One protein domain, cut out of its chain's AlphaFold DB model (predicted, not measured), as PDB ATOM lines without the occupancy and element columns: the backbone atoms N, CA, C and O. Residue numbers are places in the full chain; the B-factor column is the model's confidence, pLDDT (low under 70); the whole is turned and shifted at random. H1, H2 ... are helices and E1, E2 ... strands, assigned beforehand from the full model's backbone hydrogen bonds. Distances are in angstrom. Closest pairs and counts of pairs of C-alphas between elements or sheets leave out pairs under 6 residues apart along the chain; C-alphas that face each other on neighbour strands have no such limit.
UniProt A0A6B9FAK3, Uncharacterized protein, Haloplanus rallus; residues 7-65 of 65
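AT A GLANCE: This is residues 7 to 65 of the 65 residues of an uncharacterized protein of Haloplanus rallus (UniProt A0A6B9FAK3). There is little regular structure: a small sheet of two successive hairpins, E1, E2 and E3, lies at one end, and a long tail, residues 7 to 36, stands free of it with helix H1 at its far end. The 59 printed residues hold one named helix and three named strands, in the order H1 E1 E2 E3, with 22 residues in these elements, class mixed. The sheet is antiparallel, E1 - E2 - E3. The whole is extended, radius of gyration of the C-alphas 19.7 A, spanning 54 by 33 by 22 A.

IN THESE COORDINATES: E1 is residues 43 to 48, 14.8 A long, from C-alpha 43 at (58.723, -5.336, 44.788). E2 is residues 53 to 57, 13.9 A; E3 is residues 62 to 64. H1 is residues 7 to 14, 11.0 A, from C-alpha 7 at (32.396, 11.692, 72.106).

HOW THE PARTS SIT: E1, E2 and E3 form a meander, each strand the antiparallel neighbour of the one before. Hairpin E1 and E2, at 161 degrees, has N 44 and O 56 within hydrogen-bond range, 2.8 A. Hairpin E2 and E3, at 156 degrees, has N 63 and O 55 within range, 2.8 A. H1 is not on the sheet; its O i to N i+4 pairs are all within range.

THE WHOLE: The C-alphas of Thr 8 and Ala 38, the two farthest apart, are 55.1 A apart. The printed part has no cut. The link from H1 to E1 is long, 28 residues. Confidence is under 70 at residues 12 to 20 and 23 to 29.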
ATOM      1  N   ARG A   7      33.060  12.846  72.731       76.31
ATOM      2  CA  ARG A   7      32.396  11.692  72.106       76.31
ATOM      3  C   ARG A   7      31.003  12.011  71.550       76.31
ATOM      4  O   ARG A   7      30.635  11.469  70.513       76.31
ATOM      5  N   THR A   8      30.240  12.868  72.222       77.88
ATOM      6  CA  THR A   8      28.901  13.290  71.784       77.88
ATOM      7  C   THR A   8      29.003  14.198  70.564       77.88
ATOM      8  O   THR A   8      28.300  13.970  69.585       77.88
ATOM      9  N   PHE A   9      29.954  15.138  70.576       77.75
ATOM     10  CA  PHE A   9      30.230  16.017  69.437       77.75
ATOM     11  C   PHE A   9      30.628  15.235  68.171       77.75
ATOM     12  O   PHE A   9      30.057  15.450  67.104       77.75
ATOM     13  N   LEU A  10      31.543  14.265  68.298       78.38
ATOM     14  CA  LEU A  10      31.995  13.450  67.161       78.38
ATOM     15  C   LEU A  10      30.887  12.570  66.558       78.38
ATOM     16  O   LEU A  10      30.853  12.363  65.349       78.38
ATOM     17  N   ARG A  11      29.962  12.057  67.379       71.62
ATOM     18  CA  ARG A  11      28.807  11.294  66.874       71.62
ATOM     19  C   ARG A  11      27.836  12.167  66.087       71.62
ATOM     20  O   ARG A  11      27.296  11.696  65.093       71.62
ATOM     21  N   SER A  12      27.619  13.414  66.512       66.94
ATOM     22  CA  SER A  12      26.735  14.332  65.784       66.94
ATOM     23  C   SER A  12      27.308  14.771  64.435       66.94
ATOM     24  O   SER A  12      26.548  14.905  63.482       66.94
ATOM     25  N   SER A  13      28.628  14.952  64.316       62.06
ATOM     26  CA  SER A  13      29.251  15.359  63.050       62.06
ATOM     27  C   SER A  13      29.353  14.225  62.023       62.06
ATOM     28  O   SER A  13      29.308  14.493  60.824       62.06
ATOM     29  N   ALA A  14      29.421  12.962  62.457       58.25
ATOM     30  CA  ALA A  14      29.456  11.809  61.551       58.25
ATOM     31  C   ALA A  14      28.166  11.638  60.720       58.25
ATOM     32  O   ALA A  14      28.208  11.057  59.640       58.25
ATOM     33  N   ALA A  15      27.033  12.177  61.181       57.03
ATOM     34  CA  ALA A  15      25.752  12.083  60.480       57.03
ATOM     35  C   ALA A  15      25.651  12.973  59.219       57.03
ATOM     36  O   ALA A  15      24.662  12.882  58.499       57.03
ATOM     37  N   ALA A  16      26.649  13.823  58.945       58.56
ATOM     38  CA  ALA A  16      26.668  14.717  57.783       58.56
ATOM     39  C   ALA A  16      27.487  14.184  56.590       58.56
ATOM     40  O   ALA A  16      27.519  14.824  55.540       58.56
ATOM     41  N   ALA A  17      28.155  13.033  56.723       62.84
ATOM     42  CA  ALA A  17      28.859  12.422  55.602       62.84
ATOM     43  C   ALA A  17      27.852  11.671  54.719       62.84
ATOM     44  O   ALA A  17      27.304  10.644  55.119       62.84
ATOM     45  N   ALA A  18      27.598  12.191  53.516       67.50
ATOM     46  CA  ALA A  18      26.914  11.431  52.475       67.50
ATOM     47  C   ALA A  18      27.663  10.102  52.246       67.50
ATOM     48  O   ALA A  18      28.898  10.099  52.290       67.50
ATOM     49  N   PRO A  19      26.967   8.977  52.001       65.50
ATOM     50  CA  PRO A  19      27.645   7.744  51.639       65.50
ATOM     51  C   PRO A  19      28.405   7.994  50.337       65.50
ATOM     52  O   PRO A  19      27.803   8.234  49.290       65.50
ATOM     53  N   ALA A  20      29.734   7.977  50.406       68.56
ATOM     54  CA  ALA A  20      30.544   7.937  49.205       68.56
ATOM     55  C   ALA A  20      30.228   6.617  48.496       68.56
ATOM     56  O   ALA A  20      30.428   5.539  49.058       68.56
ATOM     57  N   VAL A  21      29.695   6.699  47.278       72.62
ATOM     58  CA  VAL A  21      29.589   5.531  46.406       72.62
ATOM     59  C   VAL A  21      31.014   5.172  46.007       72.62
ATOM     60  O   VAL A  21      31.641   5.887  45.230       72.62
ATOM     61  N   VAL A  22      31.541   4.092  46.579       73.00
ATOM     62  CA  VAL A  22      32.806   3.513  46.130       73.00
ATOM     63  C   VAL A  22      32.486   2.679  44.891       73.00
ATOM     64  O   VAL A  22      31.698   1.735  45.006       73.00
ATOM     65  N   PRO A  23      33.024   3.009  43.704       67.06
ATOM     66  CA  PRO A  23      32.845   2.162  42.536       67.06
ATOM     67  C   PRO A  23      33.429   0.784  42.844       67.06
ATOM     68  O   PRO A  23      34.603   0.646  43.186       67.06
ATOM     69  N   THR A  24      32.597  -0.250  42.749       67.50
ATOM     70  CA  THR A  24      33.058  -1.629  42.865       67.50
ATOM     71  C   THR A  24      33.796  -1.971  41.575       67.50
ATOM     72  O   THR A  24      33.170  -2.262  40.557       67.50
ATOM     73  N   MET A  25      35.125  -1.904  41.586       68.19
ATOM     74  CA  MET A  25      35.914  -2.508  40.517       68.19
ATOM     75  C   MET A  25      35.774  -4.026  40.656       68.19
ATOM     76  O   MET A  25      36.253  -4.612  41.625       68.19
ATOM     77  N   GLY A  26      35.044  -4.653  39.732       60.75
ATOM     78  CA  GLY A  26      35.052  -6.108  39.615       60.75
ATOM     79  C   GLY A  26      36.468  -6.566  39.283       60.75
ATOM     80  O   GLY A  26      37.148  -5.916  38.486       60.75
ATOM     81  N   ALA A  27      36.925  -7.658  39.899       63.38
ATOM     82  CA  ALA A  27      38.135  -8.322  39.437       63.38
ATOM     83  C   ALA A  27      37.950  -8.630  37.945       63.38
ATOM     84  O   ALA A  27      36.925  -9.186  37.559       63.38
ATOM     85  N   ALA A  28      38.893  -8.212  37.100       65.19
ATOM     86  CA  ALA A  28      38.862  -8.608  35.701       65.19
ATOM     87  C   ALA A  28      38.927 -10.143  35.641       65.19
ATOM     88  O   ALA A  28      39.771 -10.731  36.315       65.19
ATOM     89  N   ASP A  29      38.079 -10.784  34.829       63.84
ATOM     90  CA  ASP A  29      38.020 -12.249  34.645       63.84
ATOM     91  C   ASP A  29      39.275 -12.836  33.945       63.84
ATOM     92  O   ASP A  29      39.228 -13.881  33.295       63.84
ATOM     93  N   GLY A  30      40.419 -12.153  34.031       71.00
ATOM     94  CA  GLY A  30      41.697 -12.600  33.497       71.00
ATOM     95  C   GLY A  30      42.346 -13.640  34.406       71.00
ATOM     96  O   GLY A  30      42.376 -13.496  35.627       71.00
ATOM     97  N   ALA A  31      42.904 -14.688  33.802       84.06
ATOM     98  CA  ALA A  31      43.779 -15.603  34.521       84.06
ATOM     99  C   ALA A  31      45.073 -14.874  34.912       84.06
ATOM    100  O   ALA A  31      45.698 -14.224  34.075       84.06
ATOM    101  N   TRP A  32      45.480 -15.007  36.172       87.94
ATOM    102  CA  TRP A  32      46.794 -14.555  36.617       87.94
ATOM    103  C   TRP A  32      47.883 -15.433  36.002       87.94
ATOM    104  O   TRP A  32      47.762 -16.659  35.980       87.94
ATOM    105  N   THR A  33      48.950 -14.801  35.520       88.44
ATOM    106  CA  THR A  33      50.148 -15.469  35.005       88.44
ATOM    107  C   THR A  33      51.368 -14.999  35.777       88.44
ATOM    108  O   THR A  33      51.520 -13.800  36.016       88.44
ATOM    109  N   ASP A  34      52.255 -15.928  36.121       91.25
ATOM    110  CA  ASP A  34      53.537 -15.596  36.735       91.25
ATOM    111  C   ASP A  34      54.525 -15.116  35.661       91.25
ATOM    112  O   ASP A  34      54.825 -15.844  34.713       91.25
ATOM    113  N   GLU A  35      55.065 -13.908  35.821       89.62
ATOM    114  CA  GLU A  35      56.145 -13.381  34.981       89.62
ATOM    115  C   GLU A  35      57.355 -12.986  35.829       89.62
ATOM    116  O   GLU A  35      57.228 -12.458  36.936       89.62
ATOM    117  N   LYS A  36      58.559 -13.238  35.301       91.75
ATOM    118  CA  LYS A  36      59.810 -12.861  35.965       91.75
ATOM    119  C   LYS A  36      60.165 -11.414  35.630       91.75
ATOM    120  O   LYS A  36      60.225 -11.030  34.466       91.75
ATOM    121  N   THR A  37      60.465 -10.636  36.662       90.25
ATOM    122  CA  THR A  37      60.956  -9.261  36.546       90.25
ATOM    123  C   THR A  37      62.421  -9.218  36.105       90.25
ATOM    124  O   THR A  37      63.175 -10.169  36.308       90.25
ATOM    125  N   ALA A  38      62.857  -8.081  35.551       90.25
ATOM    126  CA  ALA A  38      64.259  -7.850  35.173       90.25
ATOM    127  C   ALA A  38      65.222  -7.781  36.378       90.25
ATOM    128  O   ALA A  38      66.439  -7.759  36.207       90.25
ATOM    129  N   VAL A  39      64.675  -7.729  37.591       92.81
ATOM    130  CA  VAL A  39      65.406  -7.657  38.855       92.81
ATOM    131  C   VAL A  39      64.999  -8.811  39.759       92.81
ATOM    132  O   VAL A  39      63.849  -9.246  39.736       92.81
ATOM    133  N   ASP A  40      65.934  -9.256  40.594       92.94
ATOM    134  CA  ASP A  40      65.702 -10.286  41.614       92.94
ATOM    135  C   ASP A  40      65.398  -9.683  43.004       92.94
ATOM    136  O   ASP A  40      65.458 -10.377  44.018       92.94
ATOM    137  N   VAL A  41      65.088  -8.380  43.079       93.56
ATOM    138  CA  VAL A  41      64.679  -7.719  44.331       93.56
ATOM    139  C   VAL A  41      63.173  -7.836  44.556       93.56
ATOM    140  O   VAL A  41      62.393  -7.860  43.608       93.56
ATOM    141  N   ALA A  42      62.755  -7.852  45.823       94.50
ATOM    142  CA  ALA A  42      61.340  -7.781  46.168       94.50
ATOM    143  C   ALA A  42      60.739  -6.428  45.744       94.50
ATOM    144  O   ALA A  42      61.320  -5.373  46.024       94.50
ATOM    145  N   LEU A  43      59.567  -6.486  45.106       94.94
ATOM    146  CA  LEU A  43      58.723  -5.336  44.788       94.94
ATOM    147  C   LEU A  43      57.642  -5.195  45.861       94.94
ATOM    148  O   LEU A  43      57.085  -6.194  46.317       94.94
ATOM    149  N   TYR A  44      57.376  -3.963  46.279       96.69
ATOM    150  CA  TYR A  44      56.495  -3.656  47.404       96.69
ATOM    151  C   TYR A  44      55.213  -2.941  46.996       96.69
ATOM    152  O   TYR A  44      54.245  -3.007  47.748       96.69
ATOM    153  N   ASP A  45      55.200  -2.270  45.842       95.94
ATOM    154  CA  ASP A  45      54.034  -1.522  45.377       95.94
ATOM    155  C   ASP A  45      54.033  -1.356  43.851       95.94
ATOM    156  O   ASP A  45      55.095  -1.433  43.214       95.94
ATOM    157  N   VAL A  46      52.845  -1.134  43.285       95.38
ATOM    158  CA  VAL A  46      52.611  -0.851  41.863       95.38
ATOM    159  C   VAL A  46      51.613   0.294  41.713       95.38
ATOM    160  O   VAL A  46      50.576   0.301  42.366       95.38
ATOM    161  N   GLU A  47      51.889   1.235  40.815       96.31
ATOM    162  CA  GLU A  47      51.015   2.387  40.573       96.31
ATOM    163  C   GLU A  47      50.932   2.690  39.077       96.31
ATOM    164  O   GLU A  47      51.917   2.562  38.345       96.31
ATOM    165  N   THR A  48      49.752   3.095  38.607       95.62
ATOM    166  CA  THR A  48      49.557   3.528  37.217       95.62
ATOM    167  C   THR A  48      49.290   5.023  37.188       95.62
ATOM    168  O   THR A  48      48.301   5.502  37.738       95.62
ATOM    169  N   THR A  49      50.165   5.767  36.522       94.56
ATOM    170  CA  THR A  49      50.051   7.215  36.346       94.56
ATOM    171  C   THR A  49      49.646   7.554  34.910       94.56
ATOM    172  O   THR A  49      49.444   6.680  34.069       94.56
ATOM    173  N   VAL A  50      49.531   8.850  34.609       95.81
ATOM    174  CA  VAL A  50      49.342   9.329  33.229       95.81
ATOM    175  C   VAL A  50      50.570   9.100  32.341       95.81
ATOM    176  O   VAL A  50      50.450   9.181  31.122       95.81
ATOM    177  N   GLU A  51      51.733   8.841  32.938       94.88
ATOM    178  CA  GLU A  51      53.004   8.640  32.235       94.88
ATOM    179  C   GLU A  51      53.275   7.156  31.962       94.88
ATOM    180  O   GLU A  51      53.876   6.828  30.944       94.88
ATOM    181  N   GLY A  52      52.772   6.255  32.812       95.56
ATOM    182  CA  GLY A  52      52.990   4.820  32.661       95.56
ATOM    183  C   GLY A  52      52.638   4.014  33.907       95.56
ATOM    184  O   GLY A  52      52.085   4.535  34.877       95.56
ATOM    185  N   ALA A  53      52.960   2.721  33.871       95.81
ATOM    186  CA  ALA A  53      52.831   1.825  35.015       95.81
ATOM    187  C   ALA A  53      54.202   1.578  35.648       95.81
ATOM    188  O   ALA A  53      55.156   1.210  34.956       95.81
ATOM    189  N   TYR A  54      54.275   1.745  36.966       96.12
ATOM    190  CA  TYR A  54      55.515   1.672  37.727       96.12
ATOM    191  C   TYR A  54      55.412   0.668  38.868       96.12
ATOM    192  O   TYR A  54      54.355   0.512  39.476       96.12
ATOM    193  N   ALA A  55      56.533   0.022  39.187       96.44
ATOM    194  CA  ALA A  55      56.685  -0.819  40.369       96.44
ATOM    195  C   ALA A  55      57.918  -0.396  41.172       96.44
ATOM    196  O   ALA A  55      58.968  -0.111  40.592       96.44
ATOM    197  N   VAL A  56      57.813  -0.385  42.500       96.62
ATOM    198  CA  VAL A  56      58.916   0.011  43.393       96.62
ATOM    199  C   VAL A  56      59.360  -1.145  44.277       96.62
ATOM    200  O   VAL A  56      58.545  -1.943  44.738       96.62
ATOM    201  N   GLY A  57      60.665  -1.244  44.520       95.62
ATOM    202  CA  GLY A  57      61.269  -2.327  45.291       95.62
ATOM    203  C   GLY A  57      62.335  -1.866  46.276       95.62
ATOM    204  O   GLY A  57      62.600  -0.674  46.449       95.62
ATOM    205  N   GLY A  58      62.961  -2.838  46.943       93.62
ATOM    206  CA  GLY A  58      64.072  -2.583  47.866       93.62
ATOM    207  C   GLY A  58      65.221  -1.809  47.209       93.62
ATOM    208  O   GLY A  58      65.312  -1.738  45.991       93.62
ATOM    209  N   SER A  59      66.113  -1.217  48.006       93.25
ATOM    210  CA  SER A  59      67.320  -0.523  47.510       93.25
ATOM    211  C   SER A  59      67.072   0.633  46.522       93.25
ATOM    212  O   SER A  59      68.002   1.051  45.838       93.25
ATOM    213  N   GLY A  60      65.846   1.164  46.458       93.88
ATOM    214  CA  GLY A  60      65.483   2.270  45.569       93.88
ATOM    215  C   GLY A  60      65.212   1.857  44.120       93.88
ATOM    216  O   GLY A  60      65.266   2.708  43.237       93.88
ATOM    217  N   TYR A  61      64.937   0.574  43.858       95.50
ATOM    218  CA  TYR A  61      64.554   0.129  42.519       95.50
ATOM    219  C   TYR A  61      63.185   0.687  42.118       95.50
ATOM    220  O   TYR A  61      62.218   0.587  42.874       95.50
ATOM    221  N   VAL A  62      63.121   1.212  40.895       95.38
ATOM    222  CA  VAL A  62      61.895   1.612  40.203       95.38
ATOM    223  C   VAL A  62      61.916   0.950  38.830       95.38
ATOM    224  O   VAL A  62      62.902   1.076  38.103       95.38
ATOM    225  N   LEU A  63      60.861   0.214  38.505       94.75
ATOM    226  CA  LEU A  63      60.662  -0.421  37.205       94.75
ATOM    227  C   LEU A  63      59.513   0.269  36.484       94.75
ATOM    228  O   LEU A  63      58.498   0.575  37.104       94.75
ATOM    229  N   GLU A  64      59.673   0.456  35.184       94.25
ATOM    230  CA  GLU A  64      58.648   0.941  34.265       94.25
ATOM    231  C   GLU A  64      58.253  -0.204  33.325       94.25
ATOM    232  O   GLU A  64      59.105  -1.033  32.977       94.25
ATOM    233  N   ARG A  65      56.969  -0.279  32.963       85.88
ATOM    234  CA  ARG A  65      56.452  -1.255  31.994       85.88
ATOM    235  C   ARG A  65      56.384  -0.686  30.583       85.88
ATOM    236  O   ARG A  65      55.845   0.428  30.430       85.88
TER     237      ARG A  65